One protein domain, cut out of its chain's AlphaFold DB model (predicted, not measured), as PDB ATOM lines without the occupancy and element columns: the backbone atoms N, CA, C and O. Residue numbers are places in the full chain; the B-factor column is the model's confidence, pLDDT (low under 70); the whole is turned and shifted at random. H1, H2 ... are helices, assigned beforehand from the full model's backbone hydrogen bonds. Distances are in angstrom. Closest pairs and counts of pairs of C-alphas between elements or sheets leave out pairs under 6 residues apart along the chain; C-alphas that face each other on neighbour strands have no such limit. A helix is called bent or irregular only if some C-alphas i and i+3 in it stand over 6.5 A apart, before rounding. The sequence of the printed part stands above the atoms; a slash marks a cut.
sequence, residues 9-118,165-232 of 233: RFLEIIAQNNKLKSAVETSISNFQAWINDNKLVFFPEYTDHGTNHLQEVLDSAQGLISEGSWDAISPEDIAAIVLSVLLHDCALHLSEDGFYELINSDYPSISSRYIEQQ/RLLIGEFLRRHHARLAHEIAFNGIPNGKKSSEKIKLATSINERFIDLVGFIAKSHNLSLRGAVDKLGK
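This is residues 9 to 118 and 165 to 232 of the 233 residues of an uncharacterized protein of Acinetobacter genomosp. 33YU (UniProt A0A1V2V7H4). A rounded, all-helix body is built round H5, with H2 and H3 packed on one side of it and the hairpin of H8b and H9 on the other. H1 lies by the first end of H5 and H4 farther out there, while H6, H7 and H8a lie toward its last end, and H10 is alongside H9 at the edge. The printed part has 178 residues with ten named helices, H1 to H10 in chain order, holding 117 of them, and no named strand. It is compact, with a radius of gyration of the C-alphas of 16.0 A and spans of 47 by 35 by 32 A.

H1, residues 9 to 14, begins at C-alpha 9 (153.558, 137.189, 185.610). H2, residues 18 to 37, is 29.3 A long, with a kink of 35 degrees near residue 31; it is irregular, C-alphas 30 and 33 being 7.3 A apart. H3, residues 51 to 64, is 20.0 A long. H4, residues 67 to 72, is irregular, with C-alphas 68 and 71 at 7.1 A. H5, residues 75 to 88, is 19.8 A long; H6 is residues 90 to 93 and H7 residues 96 to 103. H8, residues 165 to 186, was assigned as one helix by its hydrogen bonds but is bent, C-alphas 174 and 177 being 7.9 A apart; its arms, H8a to 174 and H8b from 177, are about perpendicular at 90 degrees. H9, residues 206 to 220, is 22.4 A long and only just irregular, with C-alphas 216 and 219 at 6.7 A. H10, residues 223 to 230, ends at C-alpha 230 (169.156, 128.951, 167.032).

H5 is the hub, touching five helices. It touches H9, closest C-alphas Ser 84 and Ala 216 at 4.4 A, at a steep tilt of 54 degrees. H2 touches it with residues 20 to 28 alone, Val 24 to Ala 79 at 6.4 A, at a shallow tilt of 14 degrees, the same way. H3 touches it from Leu 54 to Val 85, 6.5 A, and H1 from Ile 14 to Pro 75, 4.3 A. H8b touches H5, His 88 to Ala 180 at 5.4 A, and forms a helical hairpin with H9, His 181 to Gly 213 at 3.8 A. H6 touches H8b, Ala 91 to Ala 180 at 6.0 A. H7 is near H8a; H4 touches no helix; H10 is close to H9 but not clearly touching, Ser 218 to Ala 226 at 6.0 A. Every O i to N i+4 pair is within hydrogen-bond range in H1, H3, H5, H7 and H8a; the counts are 14 of 16 in H2, 4 of 6 in H8b, 9 of 11 in H9, 2 of 4 in H10, and 0 of 2 in H4, which has 1 of 3 O i to N i+3 pairs, while H6 is too short for such a pair.

The C-alphas farthest apart, of Gly 68 and Asn 104, are 49.6 A apart. Residues 119 to 164 are not printed, and C-alphas 118 and 165 are 24.1 A apart across the cut. The links H2 to H3 and H8 to H9 are long. Mean pLDDT of the printed part is 93.4, with residues 47, 231 and 232 under 70.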
ATOM      1  N   ARG A   9     152.337 136.441 185.956       96.38
ATOM      2  CA  ARG A   9     153.558 137.189 185.610       96.38
ATOM      3  C   ARG A   9     153.785 137.246 184.100       96.38
ATOM      4  O   ARG A   9     154.236 138.257 183.571       96.38
ATOM      5  N   PHE A  10     153.405 136.188 183.383       98.06
ATOM      6  CA  PHE A  10     153.386 136.192 181.917       98.06
ATOM      7  C   PHE A  10     152.389 137.225 181.386       98.06
ATOM      8  O   PHE A  10     152.703 137.960 180.448       98.06
ATOM      9  N   LEU A  11     151.212 137.321 182.005       97.62
ATOM     10  CA  LEU A  11     150.178 138.278 181.631       97.62
ATOM     11  C   LEU A  11     150.641 139.729 181.838       97.62
ATOM     12  O   LEU A  11     150.406 140.565 180.968       97.62
ATOM     13  N   GLU A  12     151.326 140.018 182.945       97.31
ATOM     14  CA  GLU A  12     151.915 141.336 183.227       97.31
ATOM     15  C   GLU A  12     152.917 141.767 182.147       97.31
ATOM     16  O   GLU A  12     152.874 142.904 181.673       97.31
ATOM     17  N   ILE A  13     153.790 140.855 181.713       98.12
ATOM     18  CA  ILE A  13     154.810 141.145 180.698       98.12
ATOM     19  C   ILE A  13     154.172 141.289 179.315       98.12
ATOM     20  O   ILE A  13     154.385 142.293 178.635       98.12
ATOM     21  N   ILE A  14     153.341 140.333 178.886       97.94
ATOM     22  CA  ILE A  14     152.750 140.377 177.541       97.94
ATOM     23  C   ILE A  14     151.791 141.565 177.361       97.94
ATOM     24  O   ILE A  14     151.631 142.060 176.244       97.94
ATOM     25  N   ALA A  15     151.194 142.080 178.444       97.62
ATOM     26  CA  ALA A  15     150.354 143.279 178.421       97.62
ATOM     27  C   ALA A  15     151.096 144.548 177.967       97.62
ATOM     28  O   ALA A  15     150.456 145.494 177.509       97.62
ATOM     29  N   GLN A  16     152.432 144.560 177.997       97.56
ATOM     30  CA  GLN A  16     153.241 145.645 177.434       97.56
ATOM     31  C   GLN A  16     153.135 145.714 175.896       97.56
ATOM     32  O   GLN A  16     153.429 146.749 175.299       97.56
ATOM     33  N   ASN A  17     152.662 144.644 175.241       97.75
ATOM     34  CA  ASN A  17     152.406 144.582 173.803       97.75
ATOM     35  C   ASN A  17     150.973 144.093 173.518       97.75
ATOM     36  O   ASN A  17     150.721 142.911 173.278       97.75
ATOM     37  N   ASN A  18     150.018 145.029 173.474       96.69
ATOM     38  CA  ASN A  18     148.591 144.734 173.262       96.69
ATOM     39  C   ASN A  18     148.295 143.918 171.996       96.69
ATOM     40  O   ASN A  18     147.410 143.060 172.005       96.69
ATOM     41  N   LYS A  19     149.028 144.167 170.902       96.94
ATOM     42  CA  LYS A  19     148.845 143.427 169.647       96.94
ATOM     43  C   LYS A  19     149.209 141.957 169.835       96.94
ATOM     44  O   LYS A  19     148.479 141.079 169.378       96.94
ATOM     45  N   LEU A  20     150.326 141.696 170.505       96.69
ATOM     46  CA  LEU A  20     150.811 140.346 170.746       96.69
ATOM     47  C   LEU A  20     149.949 139.612 171.775       96.69
ATOM     48  O   LEU A  20     149.547 138.481 171.517       96.69
ATOM     49  N   LYS A  21     149.569 140.282 172.870       97.88
ATOM     50  CA  LYS A  21     148.603 139.760 173.846       97.88
ATOM     51  C   LYS A  21     147.309 139.309 173.164       97.88
ATOM     52  O   LYS A  21     146.904 138.162 173.321       97.88
ATOM     53  N   SER A  22     146.710 140.178 172.349       97.88
ATOM     54  CA  SER A  22     145.478 139.864 171.617       97.88
ATOM     55  C   SER A  22     145.647 138.668 170.674       97.88
ATOM     56  O   SER A  22     144.759 137.818 170.583       97.88
ATOM     57  N   ALA A  23     146.797 138.559 170.004       97.88
ATOM     58  CA  ALA A  23     147.102 137.429 169.134       97.88
ATOM     59  C   ALA A  23     147.233 136.105 169.910       97.88
ATOM     60  O   ALA A  23     146.744 135.071 169.448       97.88
ATOM     61  N   VAL A  24     147.847 136.131 171.096       98.12
ATOM     62  CA  VAL A  24     147.962 134.959 171.976       98.12
ATOM     63  C   VAL A  24     146.593 134.535 172.499       98.12
ATOM     64  O   VAL A  24     146.221 133.378 172.334       98.12
ATOM     65  N   GLU A  25     145.800 135.464 173.033       97.56
ATOM     66  CA  GLU A  25     144.446 135.181 173.537       97.56
ATOM     67  C   GLU A  25     143.527 134.634 172.434       97.56
ATOM     68  O   GLU A  25     142.792 133.670 172.647       97.56
ATOM     69  N   THR A  26     143.617 135.193 171.223       97.56
ATOM     70  CA  THR A  26     142.886 134.686 170.051       97.56
ATOM     71  C   THR A  26     143.320 133.266 169.699       97.56
ATOM     72  O   THR A  26     142.479 132.419 169.408       97.56
ATOM     73  N   SER A  27     144.623 132.980 169.748       97.44
ATOM     74  CA  SER A  27     145.143 131.637 169.474       97.44
ATOM     75  C   SER A  27     144.658 130.631 170.517       97.44
ATOM     76  O   SER A  27     144.159 129.579 170.141       97.44
ATOM     77  N   ILE A  28     144.701 130.971 171.808       96.56
ATOM     78  CA  ILE A  28     144.147 130.122 172.874       96.56
ATOM     79  C   ILE A  28     142.663 129.842 172.610       96.56
ATOM     80  O   ILE A  28     142.249 128.686 172.583       96.56
ATOM     81  N   SER A  29     141.877 130.886 172.329       95.31
ATOM     82  CA  SER A  29     140.443 130.766 172.041       95.31
ATOM     83  C   SER A  29     140.153 129.837 170.855       95.31
ATOM     84  O   SER A  29     139.291 128.962 170.952       95.31
ATOM     85  N   ASN A  30     140.920 129.957 169.764       95.12
ATOM     86  CA  ASN A  30     140.764 129.116 168.574       95.12
ATOM     87  C   ASN A  30     140.950 127.621 168.878       95.12
ATOM     88  O   ASN A  30     140.262 126.788 168.288       95.12
ATOM     89  N   PHE A  31     141.878 127.275 169.773       93.44
ATOM     90  CA  PHE A  31     142.198 125.887 170.116       93.44
ATOM     91  C   PHE A  31     141.383 125.355 171.304       93.44
ATOM     92  O   PHE A  31     141.247 124.140 171.445       93.44
ATOM     93  N   GLN A  32     140.802 126.228 172.132       90.06
ATOM     94  CA  GLN A  32     140.171 125.869 173.407       90.06
ATOM     95  C   GLN A  32     139.111 124.771 173.266       90.06
ATOM     96  O   GLN A  32     139.129 123.802 174.020       90.06
ATOM     97  N   ALA A  33     138.194 124.903 172.302       87.38
ATOM     98  CA  ALA A  33     137.125 123.923 172.109       87.38
ATOM     99  C   ALA A  33     137.666 122.543 171.712       87.38
ATOM    100  O   ALA A  33     137.129 121.524 172.132       87.38
ATOM    101  N   TRP A  34     138.738 122.518 170.922       87.62
ATOM    102  CA  TRP A  34     139.341 121.286 170.436       87.62
ATOM    103  C   TRP A  34     140.175 120.588 171.514       87.62
ATOM    104  O   TRP A  34     140.026 119.388 171.707       87.62
ATOM    105  N   ILE A  35     140.953 121.345 172.293       85.88
ATOM    106  CA  ILE A  35     141.697 120.813 173.446       85.88
ATOM    107  C   ILE A  35     140.734 120.291 174.522       85.88
ATOM    108  O   ILE A  35     140.975 119.242 175.113       85.88
ATOM    109  N   ASN A  36     139.624 120.998 174.767       85.75
ATOM    110  CA  ASN A  36     138.620 120.594 175.758       85.75
ATOM    111  C   ASN A  36     137.870 119.314 175.383       85.75
ATOM    112  O   ASN A  36     137.393 118.619 176.278       85.75
ATOM    113  N   ASP A  37     137.744 119.010 174.089       84.19
ATOM    114  CA  ASP A  37     137.153 117.748 173.636       84.19
ATOM    115  C   ASP A  37     138.019 116.552 174.073       84.19
ATOM    116  O   ASP A  37     137.486 115.465 174.289       84.19
ATOM    117  N   ASN A  38     139.335 116.767 174.255       80.25
ATOM    118  CA  ASN A  38     140.326 115.815 174.777       80.25
ATOM    119  C   ASN A  38     140.203 114.410 174.161       80.25
ATOM    120  O   ASN A  38     140.335 113.385 174.837       80.25
ATOM    121  N   LYS A  39     139.886 114.349 172.862       84.44
ATOM    122  CA  LYS A  39     139.688 113.090 172.144       84.44
ATOM    123  C   LYS A  39     141.015 112.560 171.631       84.44
ATOM    124  O   LYS A  39     141.421 112.822 170.503       84.44
ATOM    125  N   LEU A  40     141.640 111.722 172.445       89.81
ATOM    126  CA  LEU A  40     142.872 111.016 172.109       89.81
ATOM    127  C   LEU A  40     142.572 109.690 171.388       89.81
ATOM    128  O   LEU A  40     142.855 108.607 171.894       89.81
ATOM    129  N   VAL A  41     141.973 109.760 170.191       93.44
ATOM    130  CA  VAL A  41     141.475 108.579 169.439       93.44
ATOM    131  C   VAL A  41     142.566 107.527 169.188       93.44
ATOM    132  O   VAL A  41     142.283 106.328 169.156       93.44
ATOM    133  N   PHE A  42     143.815 107.967 169.039       95.94
ATOM    134  CA  PHE A  42     144.971 107.097 168.809       95.94
ATOM    135  C   PHE A  42     145.747 106.729 170.080       95.94
ATOM    136  O   PHE A  42     146.615 105.860 170.026       95.94
ATOM    137  N   PHE A  43     145.420 107.344 171.219       93.62
ATOM    138  CA  PHE A  43     146.083 107.126 172.507       93.62
ATOM    139  C   PHE A  43     145.047 106.790 173.591       93.62
ATOM    140  O   PHE A  43     144.908 107.529 174.563       93.62
ATOM    141  N   PRO A  44     144.299 105.678 173.453       89.31
ATOM    142  CA  PRO A  44     143.202 105.345 174.365       89.31
ATOM    143  C   PRO A  44     143.648 105.090 175.814       89.31
ATOM    144  O   PRO A  44     142.818 105.113 176.716       89.31
ATOM    145  N   GLU A  45     144.939 104.833 176.041       85.50
ATOM    146  CA  GLU A  45     145.516 104.644 177.377       85.50
ATOM    147  C   GLU A  45     145.938 105.961 178.048       85.50
ATOM    148  O   GLU A  45     146.250 105.976 179.237       85.50
ATOM    149  N   TYR A  46     145.972 107.071 177.306       83.31
ATOM    150  CA  TYR A  46     146.406 108.362 177.829       83.31
ATOM    151  C   TYR A  46     145.217 109.059 178.491       83.31
ATOM    152  O   TYR A  46     144.141 109.171 177.907       83.31
ATOM    153  N   THR A  47     145.404 109.526 179.726       69.12
ATOM    154  CA  THR A  47     144.294 110.007 180.561       69.12
ATOM    155  C   THR A  47     144.110 111.522 180.547       69.12
ATOM    156  O   THR A  47     142.977 111.980 180.670       69.12
ATOM    157  N   ASP A  48     145.179 112.311 180.390       76.19
ATOM    158  CA  ASP A  48     145.078 113.776 180.354       76.19
ATOM    159  C   ASP A  48     146.182 114.406 179.501       76.19
ATOM    160  O   ASP A  48     147.355 114.309 179.841       76.19
ATOM    161  N   HIS A  49     145.788 115.026 178.386       83.00
ATOM    162  CA  HIS A  49     146.610 115.962 177.605       83.00
ATOM    163  C   HIS A  49     145.764 117.195 177.232       83.00
ATOM    164  O   HIS A  49     145.969 117.824 176.192       83.00
ATOM    165  N   GLY A  50     144.747 117.489 178.048       85.69
ATOM    166  CA  GLY A  50     143.805 118.580 177.843       85.69
ATOM    167  C   GLY A  50     144.314 119.893 178.437       85.69
ATOM    168  O   GLY A  50     145.507 120.115 178.631       85.69
ATOM    169  N   THR A  51     143.391 120.799 178.756       88.88
ATOM    170  CA  THR A  51     143.741 122.136 179.260       88.88
ATOM    171  C   THR A  51     144.496 122.125 180.592       88.88
ATOM    172  O   THR A  51     145.325 123.004 180.799       88.88
ATOM    173  N   ASN A  52     144.260 121.143 181.467       90.44
ATOM    174  CA  ASN A  52     144.976 121.044 182.742       90.44
ATOM    175  C   ASN A  52     146.471 120.792 182.523       90.44
ATOM    176  O   ASN A  52     147.282 121.553 183.039       90.44
ATOM    177  N   HIS A  53     146.823 119.808 181.689       91.50
ATOM    178  CA  HIS A  53     148.214 119.537 181.302       91.50
ATOM    179  C   HIS A  53     148.892 120.787 180.730       91.50
ATOM    180  O   HIS A  53     149.961 121.187 181.179       91.50
ATOM    181  N   LEU A  54     148.236 121.481 179.794       93.75
ATOM    182  CA  LEU A  54     148.785 122.721 179.235       93.75
ATOM    183  C   LEU A  54     148.989 123.810 180.299       93.75
ATOM    184  O   LEU A  54     149.987 124.528 180.245       93.75
ATOM    185  N   GLN A  55     148.074 123.930 181.263       95.19
ATOM    186  CA  GLN A  55     148.212 124.876 182.368       95.19
ATOM    187  C   GLN A  55     149.400 124.514 183.269       95.19
ATOM    188  O   GLN A  55     150.207 125.386 183.576       95.19
ATOM    189  N   GLU A  56     149.559 123.240 183.631       95.06
ATOM    190  CA  GLU A  56     150.683 122.758 184.445       95.06
ATOM    191  C   GLU A  56     152.033 123.012 183.763       95.06
ATOM    192  O   GLU A  56     152.999 123.415 184.419       95.06
ATOM    193  N   VAL A  57     152.104 122.843 182.438       95.44
ATOM    194  CA  VAL A  57     153.305 123.160 181.652       95.44
ATOM    195  C   VAL A  57     153.590 124.667 181.663       95.44
ATOM    196  O   VAL A  57     154.745 125.059 181.842       95.44
ATOM    197  N   LEU A  58     152.573 125.527 181.522       96.94
ATOM    198  CA  LEU A  58     152.746 126.986 181.607       96.94
ATOM    199  C   LEU A  58     153.202 127.436 182.998       96.94
ATOM    200  O   LEU A  58     154.119 128.253 183.108       96.94
ATOM    201  N   ASP A  59     152.597 126.892 184.050       96.88
ATOM    202  CA  ASP A  59     152.939 127.217 185.433       96.88
ATOM    203  C   ASP A  59     154.362 126.744 185.764       96.88
ATOM    204  O   ASP A  59     155.140 127.478 186.380       96.88
ATOM    205  N   SER A  60     154.748 125.563 185.271       96.50
ATOM    206  CA  SER A  60     156.115 125.043 185.381       96.50
ATOM    207  C   SER A  60     157.116 125.918 184.629       96.50
ATOM    208  O   SER A  60     158.170 126.249 185.170       96.50
ATOM    209  N   ALA A  61     156.791 126.349 183.406       96.06
ATOM    210  CA  ALA A  61     157.635 127.261 182.637       96.06
ATOM    211  C   ALA A  61     157.832 128.599 183.365       96.06
ATOM    212  O   ALA A  61     158.953 129.102 183.421       96.06
ATOM    213  N   GLN A  62     156.774 129.146 183.976       96.62
ATOM    214  CA  GLN A  62     156.870 130.345 184.812       96.62
ATOM    215  C   GLN A  62     157.768 130.107 186.035       96.62
ATOM    216  O   GLN A  62     158.596 130.956 186.353       96.62
ATOM    217  N   GLY A  63     157.635 128.959 186.707       96.50
ATOM    218  CA  GLY A  63     158.410 128.618 187.906       96.50
ATOM    219  C   GLY A  63     159.895 128.328 187.659       96.50
ATOM    220  O   GLY A  63     160.705 128.482 188.570       96.50
ATOM    221  N   LEU A  64     160.273 127.930 186.440       95.75
ATOM    222  CA  LEU A  64     161.672 127.688 186.061       95.75
ATOM    223  C   LEU A  64     162.462 128.977 185.792       95.75
ATOM    224  O   LEU A  64     163.694 128.956 185.812       95.75
ATOM    225  N   ILE A  65     161.781 130.092 185.529       95.38
ATOM    226  CA  ILE A  65     162.431 131.379 185.287       95.38
ATOM    227  C   ILE A  65     162.923 131.949 186.620       95.38
ATOM    228  O   ILE A  65     162.150 132.196 187.543       95.38
ATOM    229  N   SER A  66     164.233 132.181 186.713       95.44
ATOM    230  CA  SER A  66     164.840 132.699 187.939       95.44
ATOM    231  C   SER A  66     164.451 134.159 188.198       95.44
ATOM    232  O   SER A  66     164.303 134.938 187.258       95.44
ATOM    233  N   GLU A  67     164.349 134.562 189.472       93.44
ATOM    234  CA  GLU A  67     163.920 135.922 189.842       93.44
ATOM    235  C   GLU A  67     164.773 137.038 189.212       93.44
ATOM    236  O   GLU A  67     164.254 138.092 188.860       93.44
ATOM    237  N   GLY A  68     166.069 136.798 189.000       94.75
ATOM    238  CA  GLY A  68     166.967 137.761 188.355       94.75
ATOM    239  C   GLY A  68     166.853 137.825 186.827       94.75
ATOM    240  O   GLY A  68     167.558 138.611 186.204       94.75
ATOM    241  N   SER A  69     166.025 136.979 186.205       96.19
ATOM    242  CA  SER A  69     165.895 136.886 184.744       96.19
ATOM    243  C   SER A  69     164.704 137.660 184.182       96.19
ATOM    244  O   SER A  69     164.670 137.897 182.979       96.19
ATOM    245  N   TRP A  70     163.742 138.061 185.016       96.19
ATOM    246  CA  TRP A  70     162.488 138.661 184.546       96.19
ATOM    247  C   TRP A  70     162.674 139.985 183.809       96.19
ATOM    248  O   TRP A  70     161.972 140.225 182.833       96.19
ATOM    249  N   ASP A  71     163.667 140.784 184.197       94.62
ATOM    250  CA  ASP A  71     163.975 142.057 183.531       94.62
ATOM    251  C   ASP A  71     164.492 141.875 182.092       94.62
ATOM    252  O   ASP A  71     164.482 142.819 181.302       94.62
ATOM    253  N   ALA A  72     164.952 140.671 181.740       96.12
ATOM    254  CA  ALA A  72     165.440 140.343 180.404       96.12
ATOM    255  C   ALA A  72     164.365 139.711 179.502       96.12
ATOM    256  O   ALA A  72     164.629 139.489 178.321       96.12
ATOM    257  N   ILE A  73     163.183 139.395 180.041       97.38
ATOM    258  CA  ILE A  73     162.121 138.690 179.319       97.38
ATOM    259  C   ILE A  73     161.197 139.697 178.644       97.38
ATOM    260  O   ILE A  73     160.588 140.552 179.287       97.38
ATOM    261  N   SER A  74     161.070 139.564 177.329       97.94
ATOM    262  CA  SER A  74     160.220 140.412 176.500       97.94
ATOM    263  C   SER A  74     158.798 139.850 176.344       97.94
ATOM    264  O   SER A  74     158.558 138.656 176.566       97.94
ATOM    265  N   PRO A  75     157.831 140.672 175.895       98.25
ATOM    266  CA  PRO A  75     156.517 140.185 175.472       98.25
ATOM    267  C   PRO A  75     156.597 139.089 174.399       98.25
ATOM    268  O   PRO A  75     155.793 138.155 174.410       98.25
ATOM    269  N   GLU A  76     157.559 139.189 173.480       98.19
ATOM    270  CA  GLU A  76     157.836 138.207 172.433       98.19
ATOM    271  C   GLU A  76     158.258 136.854 173.011       98.19
ATOM    272  O   GLU A  76     157.763 135.826 172.546       98.19
ATOM    273  N   ASP A  77     159.091 136.836 174.053       97.69
ATOM    274  CA  ASP A  77     159.501 135.595 174.724       97.69
ATOM    275  C   ASP A  77     158.305 134.910 175.389       97.69
ATOM    276  O   ASP A  77     158.085 133.709 175.210       97.69
ATOM    277  N   ILE A  78     157.470 135.682 176.091       98.31
ATOM    278  CA  ILE A  78     156.253 135.154 176.719       98.31
ATOM    279  C   ILE A  78     155.288 134.600 175.677       98.31
ATOM    280  O   ILE A  78     154.768 133.496 175.839       98.31
ATOM    281  N   ALA A  79     155.051 135.330 174.589       98.31
ATOM    282  CA  ALA A  79     154.188 134.842 173.522       98.31
ATOM    283  C   ALA A  79     154.743 133.566 172.884       98.31
ATOM    284  O   ALA A  79     153.971 132.660 172.569       98.31
ATOM    285  N   ALA A  80     156.065 133.464 172.723       98.06
ATOM    286  CA  ALA A  80     156.695 132.270 172.185       98.06
ATOM    287  C   ALA A  80     156.493 131.060 173.108       98.06
ATOM    288  O   ALA A  80     156.116 129.987 172.633       98.06
ATOM    289  N   ILE A  81     156.665 131.239 174.422       97.94
ATOM    290  CA  ILE A  81     156.404 130.201 175.432       97.94
ATOM    291  C   ILE A  81     154.935 129.776 175.389       97.94
ATOM    292  O   ILE A  81     154.646 128.598 175.202       97.94
ATOM    293  N   VAL A  82     153.995 130.719 175.489       98.19
ATOM    294  CA  VAL A  82     152.565 130.383 175.566       98.19
ATOM    295  C   VAL A  82     152.089 129.656 174.310       98.19
ATOM    296  O   VAL A  82     151.421 128.627 174.402       98.19
ATOM    297  N   LEU A  83     152.446 130.156 173.126       98.19
ATOM    298  CA  LEU A  83     152.019 129.541 171.870       98.19
ATOM    299  C   LEU A  83     152.714 128.203 171.603       98.19
ATOM    300  O   LEU A  83     152.098 127.315 171.022       98.19
ATOM    301  N   SER A  84     153.973 128.032 172.013       97.81
ATOM    302  CA  SER A  84     154.658 126.745 171.848       97.81
ATOM    303  C   SER A  84     154.088 125.677 172.779       97.81
ATOM    304  O   SER A  84     153.865 124.553 172.331       97.81
ATOM    305  N   VAL A  85     153.750 126.033 174.023       97.06
ATOM    306  CA  VAL A  85     153.035 125.140 174.945       97.06
ATOM    307  C   VAL A  85     151.656 124.799 174.402       97.06
ATOM    308  O   VAL A  85     151.293 123.628 174.395       97.06
ATOM    309  N   LEU A  86     150.923 125.768 173.847       96.31
ATOM    310  CA  LEU A  86     149.638 125.497 173.201       96.31
ATOM    311  C   LEU A  86     149.752 124.435 172.096       96.31
ATOM    312  O   LEU A  86     148.793 123.711 171.875       96.31
ATOM    313  N   LEU A  87     150.896 124.342 171.408       96.12
ATOM    314  CA  LEU A  87     151.091 123.472 170.246       96.12
ATOM    315  C   LEU A  87     151.763 122.125 170.531       96.12
ATOM    316  O   LEU A  87     151.544 121.198 169.751       96.12
ATOM    317  N   HIS A  88     152.605 122.018 171.564       94.75
ATOM    318  CA  HIS A  88     153.588 120.927 171.683       94.75
ATOM    319  C   HIS A  88     152.972 119.520 171.596       94.75
ATOM    320  O   HIS A  88     153.481 118.684 170.850       94.75
ATOM    321  N   ASP A  89     151.823 119.326 172.244       90.44
ATOM    322  CA  ASP A  89     151.096 118.054 172.293       90.44
ATOM    323  C   ASP A  89     149.810 118.045 171.451       90.44
ATOM    324  O   ASP A  89     149.070 117.061 171.458       90.44
ATOM    325  N   CYS A  90     149.538 119.089 170.655       89.06
ATOM    326  CA  CYS A  90     148.355 119.132 169.780       89.06
ATOM    327  C   CYS A  90     148.263 117.884 168.893       89.06
ATOM    328  O   CYS A  90     147.198 117.309 168.704       89.06
ATOM    329  N   ALA A  91     149.391 117.408 168.378       88.25
ATOM    330  CA  ALA A  91     149.425 116.227 167.526       88.25
ATOM    331  C   ALA A  91     148.858 114.946 168.184       88.25
ATOM    332  O   ALA A  91     148.487 114.023 167.460       88.25
ATOM    333  N   LEU A  92     148.739 114.886 169.516       91.62
ATOM    334  CA  LEU A  92     148.116 113.759 170.220       91.62
ATOM    335  C   LEU A  92     146.582 113.743 170.092       91.62
ATOM    336  O   LEU A  92     145.966 112.682 170.147       91.62
ATOM    337  N   HIS A  93     145.968 114.903 169.846       92.19
ATOM    338  CA  HIS A  93     144.522 115.080 169.642       92.19
ATOM    339  C   HIS A  93     144.107 114.953 168.167       92.19
ATOM    340  O   HIS A  93     142.997 115.331 167.781       92.19
ATOM    341  N   LEU A  94     145.010 114.470 167.307       94.69
ATOM    342  CA  LEU A  94     144.736 114.316 165.884       94.69
ATOM    343  C   LEU A  94     143.552 113.364 165.662       94.69
ATOM    344  O   LEU A  94     143.477 112.288 166.255       94.69
ATOM    345  N   SER A  95     142.637 113.752 164.777       95.00
ATOM    346  CA  SER A  95     141.522 112.897 164.371       95.00
ATOM    347  C   SER A  95     141.934 111.906 163.282       95.00
ATOM    348  O   SER A  95     142.969 112.056 162.632       95.00
ATOM    349  N   GLU A  96     141.077 110.919 163.022       96.44
ATOM    350  CA  GLU A  96     141.216 110.025 161.867       96.44
ATOM    351  C   GLU A  96     141.297 110.823 160.561       96.44
ATOM    352  O   GLU A  96     142.238 110.644 159.798       96.44
ATOM    353  N   ASP A  97     140.406 111.794 160.357       95.31
ATOM    354  CA  ASP A  97     140.414 112.680 159.184       95.31
ATOM    355  C   ASP A  97     141.737 113.424 159.034       95.31
ATOM    356  O   ASP A  97     142.271 113.529 157.933       95.31
ATOM    357  N   GLY A  98     142.274 113.919 160.151       95.88
ATOM    358  CA  GLY A  98     143.572 114.571 160.173       95.88
ATOM    359  C   GLY A  98     144.695 113.623 159.780       95.88
ATOM    360  O   GLY A  98     145.545 113.993 158.980       95.88
ATOM    361  N   PHE A  99     144.683 112.387 160.277       97.44
ATOM    362  CA  PHE A  99     145.689 111.397 159.911       97.44
ATOM    363  C   PHE A  99     145.635 111.018 158.423       97.44
ATOM    364  O   PHE A  99     146.680 111.004 157.774       97.44
ATOM    365  N   TYR A 100     144.445 110.780 157.857       97.38
ATOM    366  CA  TYR A 100     144.309 110.499 156.420       97.38
ATOM    367  C   TYR A 100     144.758 111.684 155.557       97.38
ATOM    368  O   TYR A 100     145.415 111.474 154.542       97.38
ATOM    369  N   GLU A 101     144.491 112.923 155.982       96.31
ATOM    370  CA  GLU A 101     145.006 114.125 155.311       96.31
ATOM    371  C   GLU A 101     146.546 114.139 155.252       96.31
ATOM    372  O   GLU A 101     147.125 114.492 154.221       96.31
ATOM    373  N   LEU A 102     147.228 113.709 156.325       96.38
ATOM    374  CA  LEU A 102     148.693 113.603 156.342       96.38
ATOM    375  C   LEU A 102     149.186 112.578 155.313       96.38
ATOM    376  O   LEU A 102     150.011 112.893 154.453       96.38
ATOM    377  N   ILE A 103     148.697 111.339 155.389       96.00
ATOM    378  CA  ILE A 103     149.259 110.229 154.604       96.00
ATOM    379  C   ILE A 103     148.829 110.233 153.134       96.00
ATOM    380  O   ILE A 103     149.522 109.643 152.307       96.00
ATOM    381  N   ASN A 104     147.757 110.945 152.782       94.50
ATOM    382  CA  ASN A 104     147.347 111.149 151.389       94.50
ATOM    383  C   ASN A 104     148.114 112.285 150.699       94.50
ATOM    384  O   ASN A 104     147.939 112.510 149.507       94.50
ATOM    385  N   SER A 105     149.043 112.940 151.407       87.88
ATOM    386  CA  SER A 105     149.812 114.094 150.916       87.88
ATOM    387  C   SER A 105     148.956 115.335 150.629       87.88
ATOM    388  O   SER A 105     149.354 116.184 149.833       87.88
ATOM    389  N   ASP A 106     147.814 115.464 151.311       89.56
ATOM    390  CA  ASP A 106     146.942 116.642 151.226       89.56
ATOM    391  C   ASP A 106     147.371 117.751 152.207       89.56
ATOM    392  O   ASP A 106     146.978 118.911 152.062       89.56
ATOM    393  N   TYR A 107     148.204 117.415 153.199       94.25
ATOM    394  CA  TYR A 107     148.738 118.371 154.165       94.25
ATOM    395  C   TYR A 107     150.000 119.086 153.636       94.25
ATOM    396  O   TYR A 107     150.962 118.410 153.251       94.25
ATOM    397  N   PRO A 108     150.045 120.436 153.618       92.50
ATOM    398  CA  PRO A 108     151.152 121.172 153.008       92.50
ATOM    399  C   PRO A 108     152.492 120.967 153.723       92.50
ATOM    400  O   PRO A 108     152.560 120.927 154.952       92.50
ATOM    401  N   SER A 109     153.584 120.940 152.960       92.69
ATOM    402  CA  SER A 109     154.923 121.074 153.531       92.69
ATOM    403  C   SER A 109     155.163 122.499 154.040       92.69
ATOM    404  O   SER A 109     154.553 123.460 153.570       92.69
ATOM    405  N   ILE A 110     156.076 122.635 155.001       94.12
ATOM    406  CA  ILE A 110     156.506 123.934 155.528       94.12
ATOM    407  C   ILE A 110     157.931 124.255 155.084       94.12
ATOM    408  O   ILE A 110     158.737 123.351 154.861       94.12
ATOM    409  N   SER A 111     158.246 125.547 155.025       93.00
ATOM    410  CA  SER A 111     159.613 126.047 154.898       93.00
ATOM    411  C   SER A 111     160.028 126.656 156.233       93.00
ATOM    412  O   SER A 111     159.410 127.613 156.696       93.00
ATOM    413  N   SER A 112     161.049 126.085 156.873       94.19
ATOM    414  CA  SER A 112     161.532 126.534 158.182       94.19
ATOM    415  C   SER A 112     162.976 127.008 158.102       94.19
ATOM    416  O   SER A 112     163.793 126.461 157.364       94.19
ATOM    417  N   ARG A 113     163.311 128.005 158.920       93.62
ATOM    418  CA  ARG A 113     164.688 128.490 159.091       93.62
ATOM    419  C   ARG A 113     165.495 127.629 160.064       93.62
ATOM    420  O   ARG A 113     166.718 127.719 160.076       93.62
ATOM    421  N   TYR A 114     164.826 126.811 160.878       92.19
ATOM    422  CA  TYR A 114     165.453 126.030 161.950       92.19
ATOM    423  C   TYR A 114     165.626 124.551 161.594       92.19
ATOM    424  O   TYR A 114     166.500 123.869 162.143       92.19
ATOM    425  N   ILE A 115     164.802 124.033 160.682       90.31
ATOM    426  CA  ILE A 115     164.829 122.631 160.268       90.31
ATOM    427  C   ILE A 115     164.926 122.511 158.752       90.31
ATOM    428  O   ILE A 115     164.315 123.269 158.008       90.31
ATOM    429  N   GLU A 116     165.712 121.537 158.309       89.69
ATOM    430  CA  GLU A 116     165.815 121.187 156.896       89.69
ATOM    431  C   GLU A 116     164.518 120.540 156.411       89.69
ATOM    432  O   GLU A 116     163.756 119.977 157.208       89.69
ATOM    433  N   GLN A 117     164.304 120.589 155.095       88.94
ATOM    434  CA  GLN A 117     163.160 119.956 154.453       88.94
ATOM    435  C   GLN A 117     163.059 118.488 154.878       88.94
ATOM    436  O   GLN A 117     164.013 117.722 154.767       88.94
ATOM    437  N   GLN A 118     161.890 118.113 155.387       90.38
ATOM    438  CA  GLN A 118     161.612 116.757 155.842       90.38
ATOM    439  C   GLN A 118     160.875 115.969 154.754       90.38
ATOM    440  O   GLN A 118     160.191 116.556 153.909       90.38
ATOM    441  N   ARG A 165     144.260 101.929 165.115       97.44
ATOM    442  CA  ARG A 165     144.438 103.164 165.897       97.44
ATOM    443  C   ARG A 165     145.688 103.137 166.771       97.44
ATOM    444  O   ARG A 165     146.390 104.136 166.807       97.44
ATOM    445  N   LEU A 166     146.004 102.011 167.409       97.06
ATOM    446  CA  LEU A 166     147.227 101.855 168.209       97.06
ATOM    447  C   LEU A 166     148.492 101.930 167.343       97.06
ATOM    448  O   LEU A 166     149.473 102.561 167.729       97.06
ATOM    449  N   LEU A 167     148.464 101.333 166.147       97.94
ATOM    450  CA  LEU A 167     149.575 101.418 165.200       97.94
ATOM    451  C   LEU A 167     149.793 102.859 164.709       97.94
ATOM    452  O   LEU A 167     150.929 103.334 164.683       97.94
ATOM    453  N   ILE A 168     148.707 103.561 164.369       98.19
ATOM    454  CA  ILE A 168     148.736 104.989 164.017       98.19
ATOM    455  C   ILE A 168     149.233 105.820 165.205       98.19
ATOM    456  O   ILE A 168     150.078 106.695 165.032       98.19
ATOM    457  N   GLY A 169     148.770 105.516 166.416       97.06
ATOM    458  CA  GLY A 169     149.205 106.163 167.650       97.06
ATOM    459  C   GLY A 169     150.706 106.050 167.861       97.06
ATOM    460  O   GLY A 169     151.353 107.050 168.148       97.06
ATOM    461  N   GLU A 170     151.305 104.881 167.626       97.31
ATOM    462  CA  GLU A 170     152.760 104.727 167.718       97.31
ATOM    463  C   GLU A 170     153.509 105.570 166.676       97.31
ATOM    464  O   GLU A 170     154.531 106.179 167.002       97.31
ATOM    465  N   PHE A 171     153.005 105.648 165.446       97.88
ATOM    466  CA  PHE A 171     153.573 106.533 164.431       97.88
ATOM    467  C   PHE A 171     153.498 108.000 164.864       97.88
ATOM    468  O   PHE A 171     154.511 108.704 164.886       97.88
ATOM    469  N   LEU A 172     152.317 108.454 165.286       97.38
ATOM    470  CA  LEU A 172     152.117 109.814 165.774       97.38
ATOM    471  C   LEU A 172     152.992 110.092 166.997       97.38
ATOM    472  O   LEU A 172     153.649 111.123 167.034       97.38
ATOM    473  N   ARG A 173     153.137 109.157 167.938       95.50
ATOM    474  CA  ARG A 173     154.032 109.292 169.099       95.50
ATOM    475  C   ARG A 173     155.477 109.572 168.686       95.50
ATOM    476  O   ARG A 173     156.150 110.372 169.326       95.50
ATOM    477  N   ARG A 174     155.975 108.960 167.612       95.44
ATOM    478  CA  ARG A 174     157.344 109.201 167.114       95.44
ATOM    479  C   ARG A 174     157.500 110.554 166.421       95.44
ATOM    480  O   ARG A 174     158.601 111.102 166.393       95.44
ATOM    481  N   HIS A 175     156.415 111.097 165.876       96.81
ATOM    482  CA  HIS A 175     156.453 112.270 165.003       96.81
ATOM    483  C   HIS A 175     155.640 113.478 165.508       96.81
ATOM    484  O   HIS A 175     155.629 114.508 164.837       96.81
ATOM    485  N   HIS A 176     155.019 113.407 166.688       96.31
ATOM    486  CA  HIS A 176     154.112 114.438 167.214       96.31
ATOM    487  C   HIS A 176     154.796 115.802 167.325       96.31
ATOM    488  O   HIS A 176     154.269 116.789 166.824       96.31
ATOM    489  N   ALA A 177     156.027 115.842 167.835       95.94
ATOM    490  CA  ALA A 177     156.816 117.066 167.896       95.94
ATOM    491  C   ALA A 177     157.063 117.694 166.514       95.94
ATOM    492  O   ALA A 177     157.054 118.913 166.360       95.94
ATOM    493  N   ARG A 178     157.278 116.877 165.470       95.81
ATOM    494  CA  ARG A 178     157.378 117.387 164.093       95.81
ATOM    495  C   ARG A 178     156.047 117.996 163.662       95.81
ATOM    496  O   ARG A 178     156.054 119.104 163.134       95.81
ATOM    497  N   LEU A 179     154.945 117.287 163.885       97.06
ATOM    498  CA  LEU A 179     153.620 117.754 163.498       97.06
ATOM    499  C   LEU A 179     153.224 119.039 164.248       97.06
ATOM    500  O   LEU A 179     152.624 119.915 163.640       97.06
ATOM    501  N   ALA A 180     153.637 119.216 165.506       96.25
ATOM    502  CA  ALA A 180     153.435 120.457 166.259       96.25
ATOM    503  C   ALA A 180     154.032 121.689 165.548       96.25
ATOM    504  O   ALA A 180     153.400 122.745 165.499       96.25
ATOM    505  N   HIS A 181     155.215 121.550 164.931       96.56
ATOM    506  CA  HIS A 181     155.815 122.618 164.119       96.56
ATOM    507  C   HIS A 181     154.970 122.921 162.884       96.56
ATOM    508  O   HIS A 181     154.686 124.078 162.595       96.56
ATOM    509  N   GLU A 182     154.544 121.888 162.164       96.69
ATOM    510  CA  GLU A 182     153.771 122.060 160.932       96.69
ATOM    511  C   GLU A 182     152.371 122.642 161.198       96.69
ATOM    512  O   GLU A 182     151.916 123.510 160.450       96.69
ATOM    513  N   ILE A 183     151.737 122.272 162.319       97.00
ATOM    514  CA  ILE A 183     150.469 122.855 162.787       97.00
ATOM    515  C   ILE A 183     150.604 124.360 163.024       97.00
ATOM    516  O   ILE A 183     149.654 125.095 162.749       97.00
ATOM    517  N   ALA A 184     151.764 124.844 163.482       97.00
ATOM    518  CA  ALA A 184     151.983 126.277 163.672       97.00
ATOM    519  C   ALA A 184     151.737 127.066 162.372       97.00
ATOM    520  O   ALA A 184     151.137 128.140 162.411       97.00
ATOM    521  N   PHE A 185     152.146 126.512 161.223       95.56
ATOM    522  CA  PHE A 185     151.970 127.122 159.901       95.56
ATOM    523  C   PHE A 185     150.592 126.851 159.301       95.56
ATOM    524  O   PHE A 185     149.908 127.766 158.845       95.56
ATOM    525  N   ASN A 186     150.197 125.580 159.276       95.56
ATOM    526  CA  ASN A 186     149.095 125.116 158.435       95.56
ATOM    527  C   ASN A 186     147.776 124.966 159.202       95.56
ATOM    528  O   ASN A 186     146.721 124.782 158.590       95.56
ATOM    529  N   GLY A 187     147.815 125.052 160.532       95.88
ATOM    530  CA  GLY A 187     146.708 124.678 161.398       95.88
ATOM    531  C   GLY A 187     146.533 123.163 161.510       95.88
ATOM    532  O   GLY A 187     147.267 122.372 160.913       95.88
ATOM    533  N   ILE A 188     145.544 122.753 162.298       95.19
ATOM    534  CA  ILE A 188     145.299 121.346 162.633       95.19
ATOM    535  C   ILE A 188     144.815 120.571 161.387       95.19
ATOM    536  O   ILE A 188     143.839 120.993 160.749       95.19
ATOM    537  N   PRO A 189     145.445 119.434 161.028       95.44
ATOM    538  CA  PRO A 189     144.904 118.518 160.028       95.44
ATOM    539  C   PRO A 189     143.563 117.953 160.509       95.44
ATOM    540  O   PRO A 189     143.437 117.494 161.642       95.44
ATOM    541  N   ASN A 190     142.539 118.017 159.666       92.44
ATOM    542  CA  ASN A 190     141.167 117.661 160.038       92.44
ATOM    543  C   ASN A 190     140.272 117.325 158.832       92.44
ATOM    544  O   ASN A 190     139.049 117.360 158.963       92.44
ATOM    545  N   GLY A 191     140.852 117.079 157.653       88.56
ATOM    546  CA  GLY A 191     140.115 116.793 156.417       88.56
ATOM    547  C   GLY A 191     139.359 117.993 155.832       88.56
ATOM    548  O   GLY A 191     138.632 117.840 154.851       88.56
ATOM    549  N   LYS A 192     139.502 119.193 156.414       88.06
ATOM    550  CA  LYS A 192     138.874 120.426 155.921       88.06
ATOM    551  C   LYS A 192     139.849 121.285 155.127       88.06
ATOM    552  O   LYS A 192     141.068 121.204 155.284       88.06
ATOM    553  N   LYS A 193     139.284 122.198 154.329       84.38
ATOM    554  CA  LYS A 193     140.036 123.240 153.617       84.38
ATOM    555  C   LYS A 193     140.812 124.123 154.598       84.38
ATOM    556  O   LYS A 193     140.349 124.393 155.702       84.38
ATOM    557  N   SER A 194     141.947 124.665 154.149       81.31
ATOM    558  CA  SER A 194     142.839 125.513 154.963       81.31
ATOM    559  C   SER A 194     142.137 126.696 155.661       81.31
ATOM    560  O   SER A 194     142.475 127.043 156.792       81.31
ATOM    561  N   SER A 195     141.114 127.296 155.042       83.12
ATOM    562  CA  SER A 195     140.342 128.404 155.629       83.12
ATOM    563  C   SER A 195     139.549 128.023 156.884       83.12
ATOM    564  O   SER A 195     139.211 128.902 157.668       83.12
ATOM    565  N   GLU A 196     139.263 126.735 157.071       87.38
ATOM    566  CA  GLU A 196     138.426 126.189 158.147       87.38
ATOM    567  C   GLU A 196     139.246 125.438 159.206       87.38
ATOM    568  O   GLU A 196     138.690 124.864 160.147       87.38
ATOM    569  N   LYS A 197     140.573 125.407 159.050       92.88
ATOM    570  CA  LYS A 197     141.471 124.792 160.024       92.88
ATOM    571  C   LYS A 197     141.583 125.666 161.266       92.88
ATOM    572  O   LYS A 197     141.704 126.889 161.175       92.88
ATOM    573  N   ILE A 198     141.598 125.014 162.427       94.69
ATOM    574  CA  ILE A 198     141.986 125.650 163.686       94.69
ATOM    575  C   ILE A 198     143.463 126.021 163.566       94.69
ATOM    576  O   ILE A 198     144.291 125.171 163.243       94.69
ATOM    577  N   LYS A 199     143.780 127.297 163.774       95.50
ATOM    578  CA  LYS A 199     145.119 127.853 163.573       95.50
ATOM    579  C   LYS A 199     145.393 128.995 164.537       95.50
ATOM    580  O   LYS A 199     144.471 129.563 165.130       95.50
ATOM    581  N   LEU A 200     146.673 129.328 164.672       97.00
ATOM    582  CA  LEU A 200     147.109 130.513 165.398       97.00
ATOM    583  C   LEU A 200     146.500 131.786 164.786       97.00
ATOM    584  O   LEU A 200     146.066 131.806 163.631       97.00
ATOM    585  N   ALA A 201     146.472 132.864 165.566       96.69
ATOM    586  CA  ALA A 201     145.973 134.152 165.104       96.69
ATOM    587  C   ALA A 201     146.732 134.636 163.855       96.69
ATOM    588  O   ALA A 201     147.961 134.687 163.827       96.69
ATOM    589  N   THR A 202     145.993 135.068 162.831       93.56
ATOM    590  CA  THR A 202     146.552 135.505 161.537       93.56
ATOM    591  C   THR A 202     147.367 136.798 161.621       93.56
ATOM    592  O   THR A 202     148.076 137.146 160.682       93.56
ATOM    593  N   SER A 203     147.280 137.522 162.740       93.62
ATOM    594  CA  SER A 203     148.072 138.721 163.016       93.62
ATOM    595  C   SER A 203     149.531 138.426 163.381       93.62
ATOM    596  O   SER A 203     150.331 139.365 163.464       93.62
ATOM    597  N   ILE A 204     149.874 137.161 163.643       94.56
ATOM    598  CA  ILE A 204     151.234 136.719 163.952       94.56
ATOM    599  C   ILE A 204     152.000 136.555 162.640       94.56
ATOM    600  O   ILE A 204     151.523 135.934 161.696       94.56
ATOM    601  N   ASN A 205     153.199 137.132 162.569       94.75
ATOM    602  CA  ASN A 205     154.019 137.029 161.368       94.75
ATOM    603  C   ASN A 205     154.649 135.631 161.230       94.75
ATOM    604  O   ASN A 205     154.961 134.973 162.222       94.75
ATOM    605  N   GLU A 206     154.907 135.224 159.990       94.56
ATOM    606  CA  GLU A 206     155.412 133.890 159.648       94.56
ATOM    607  C   GLU A 206     156.758 133.548 160.306       94.56
ATOM    608  O   GLU A 206     156.962 132.425 160.752       94.56
ATOM    609  N   ARG A 207     157.670 134.521 160.458       95.44
ATOM    610  CA  ARG A 207     158.951 134.281 161.147       95.44
ATOM    611  C   ARG A 207     158.737 133.906 162.612       95.44
ATOM    612  O   ARG A 207     159.450 133.052 163.135       95.44
ATOM    613  N   PHE A 208     157.785 134.549 163.277       96.94
ATOM    614  CA  PHE A 208     157.453 134.233 164.659       96.94
ATOM    615  C   PHE A 208     156.724 132.889 164.769       96.94
ATOM    616  O   PHE A 208     157.039 132.114 165.664       96.94
ATOM    617  N   ILE A 209     155.839 132.568 163.817       97.38
ATOM    618  CA  ILE A 209     155.207 131.241 163.709       97.38
ATOM    619  C   ILE A 209     156.261 130.135 163.585       97.38
ATOM    620  O   ILE A 209     156.190 129.141 164.302       97.38
ATOM    621  N   ASP A 210     157.267 130.328 162.730       96.94
ATOM    622  CA  ASP A 210     158.361 129.372 162.550       96.94
ATOM    623  C   ASP A 210     159.135 129.129 163.853       96.94
ATOM    624  O   ASP A 210     159.407 127.985 164.211       96.94
ATOM    625  N   LEU A 211     159.447 130.200 164.594       97.00
ATOM    626  CA  LEU A 211     160.117 130.104 165.894       97.00
ATOM    627  C   LEU A 211     159.248 129.363 166.916       97.00
ATOM    628  O   LEU A 211     159.727 128.442 167.567       97.00
ATOM    629  N   VAL A 212     157.976 129.739 167.032       97.56
ATOM    630  CA  VAL A 212     157.006 129.104 167.936       97.56
ATOM    631  C   VAL A 212     156.878 127.613 167.643       97.56
ATOM    632  O   VAL A 212     156.973 126.797 168.558       97.56
ATOM    633  N   GLY A 213     156.705 127.246 166.372       97.25
ATOM    634  CA  GLY A 213     156.611 125.852 165.956       97.25
ATOM    635  C   GLY A 213     157.908 125.079 166.203       97.25
ATOM    636  O   GLY A 213     157.862 123.925 166.628       97.25
ATOM    637  N   PHE A 214     159.066 125.716 166.021       96.81
ATOM    638  CA  PHE A 214     160.356 125.108 166.342       96.81
ATOM    639  C   PHE A 214     160.530 124.872 167.850       96.81
ATOM    640  O   PHE A 214     160.960 123.789 168.248       96.81
ATOM    641  N   ILE A 215     160.157 125.840 168.696       96.56
ATOM    642  CA  ILE A 215     160.170 125.675 170.158       96.56
ATOM    643  C   ILE A 215     159.218 124.544 170.550       96.56
ATOM    644  O   ILE A 215     159.623 123.651 171.293       96.56
ATOM    645  N   ALA A 216     158.007 124.513 169.982       96.56
ATOM    646  CA  ALA A 216     157.044 123.442 170.216       96.56
ATOM    647  C   ALA A 216     157.623 122.074 169.837       96.56
ATOM    648  O   ALA A 216     157.470 121.135 170.597       96.56
ATOM    649  N   LYS A 217     158.360 121.954 168.728       95.31
ATOM    650  CA  LYS A 217     159.056 120.718 168.316       95.31
ATOM    651  C   LYS A 217     160.222 120.322 169.228       95.31
ATOM    652  O   LYS A 217     160.612 119.153 169.267       95.31
ATOM    653  N   SER A 218     160.832 121.283 169.914       94.25
ATOM    654  CA  SER A 218     162.119 121.090 170.586       94.25
ATOM    655  C   SER A 218     162.078 120.138 171.786       94.25
ATOM    656  O   SER A 218     163.134 119.650 172.176       94.25
ATOM    657  N   HIS A 219     160.898 119.788 172.313       90.31
ATOM    658  CA  HIS A 219     160.771 118.808 173.404       90.31
ATOM    659  C   HIS A 219     161.211 117.386 173.002       90.31
ATOM    660  O   HIS A 219     161.531 116.580 173.871       90.31
ATOM    661  N   ASN A 220     161.318 117.097 171.698       91.38
ATOM    662  CA  ASN A 220     161.932 115.866 171.179       91.38
ATOM    663  C   ASN A 220     163.421 116.026 170.811       91.38
ATOM    664  O   ASN A 220     164.011 115.127 170.209       91.38
ATOM    665  N   LEU A 221     164.041 117.164 171.124       91.06
ATOM    666  CA  LEU A 221     165.461 117.420 170.895       91.06
ATOM    667  C   LEU A 221     166.224 117.418 172.220       91.06
ATOM    668  O   LEU A 221     165.703 117.771 173.273       91.06
ATOM    669  N   SER A 222     167.513 117.083 172.159       91.88
ATOM    670  CA  SER A 222     168.402 117.418 173.274       91.88
ATOM    671  C   SER A 222     168.527 118.939 173.393       91.88
ATOM    672  O   SER A 222     168.519 119.640 172.379       91.88
ATOM    673  N   LEU A 223     168.726 119.449 174.613       86.44
ATOM    674  CA  LEU A 223     168.894 120.887 174.855       86.44
ATOM    675  C   LEU A 223     169.982 121.501 173.956       86.44
ATOM    676  O   LEU A 223     169.758 122.525 173.318       86.44
ATOM    677  N   ARG A 224     171.140 120.833 173.840       88.06
ATOM    678  CA  ARG A 224     172.223 121.256 172.936       88.06
ATOM    679  C   ARG A 224     171.761 121.277 171.480       88.06
ATOM    680  O   ARG A 224     171.979 122.267 170.793       88.06
ATOM    681  N   GLY A 225     171.085 120.219 171.031       89.00
ATOM    682  CA  GLY A 225     170.566 120.131 169.668       89.00
ATOM    683  C   GLY A 225     169.565 121.238 169.335       89.00
ATOM    684  O   GLY A 225     169.584 121.743 168.217       89.00
ATOM    685  N   ALA A 226     168.728 121.649 170.291       89.38
ATOM    686  CA  ALA A 226     167.813 122.773 170.118       89.38
ATOM    687  C   ALA A 226     168.567 124.111 170.003       89.38
ATOM    688  O   ALA A 226     168.329 124.875 169.068       89.38
ATOM    689  N   VAL A 227     169.525 124.368 170.902       87.38
ATOM    690  CA  VAL A 227     170.318 125.612 170.918       87.38
ATOM    691  C   VAL A 227     171.175 125.762 169.656       87.38
ATOM    692  O   VAL A 227     171.220 126.846 169.072       87.38
ATOM    693  N   ASP A 228     171.788 124.680 169.171       88.88
ATOM    694  CA  ASP A 228     172.629 124.703 167.965       88.88
ATOM    695  C   ASP A 228     171.853 125.148 166.712       88.88
ATOM    696  O   ASP A 228     172.438 125.697 165.776       88.88
ATOM    697  N   LYS A 229     170.530 124.943 166.673       86.88
ATOM    698  CA  LYS A 229     169.674 125.413 165.573       86.88
ATOM    699  C   LYS A 229     169.357 126.907 165.653       86.88
ATOM    700  O   LYS A 229     169.117 127.510 164.615       86.88
ATOM    701  N   LEU A 230     169.390 127.512 166.842       83.44
ATOM    702  CA  LEU A 230     169.156 128.951 167.032       83.44
ATOM    703  C   LEU A 230     170.382 129.798 166.649       83.44
ATOM    704  O   LEU A 230     170.238 130.967 166.297       83.44
ATOM    705  N   GLY A 231     171.585 129.214 166.711       68.81
ATOM    706  CA  GLY A 231     172.857 129.887 166.420       68.81
ATOM    707  C   GLY A 231     173.301 129.863 164.952       68.81
ATOM    708  O   GLY A 231     174.292 130.508 164.612       68.81
ATOM    709  N   LYS A 232     172.596 129.138 164.074       58.59
ATOM    710  CA  LYS A 232     172.896 129.097 162.636       58.59
ATOM    711  C   LYS A 232     172.273 130.317 161.950       58.59
ATOM    712  O   LYS A 232     171.080 130.324 161.663       58.59
TER     713      LYS A 232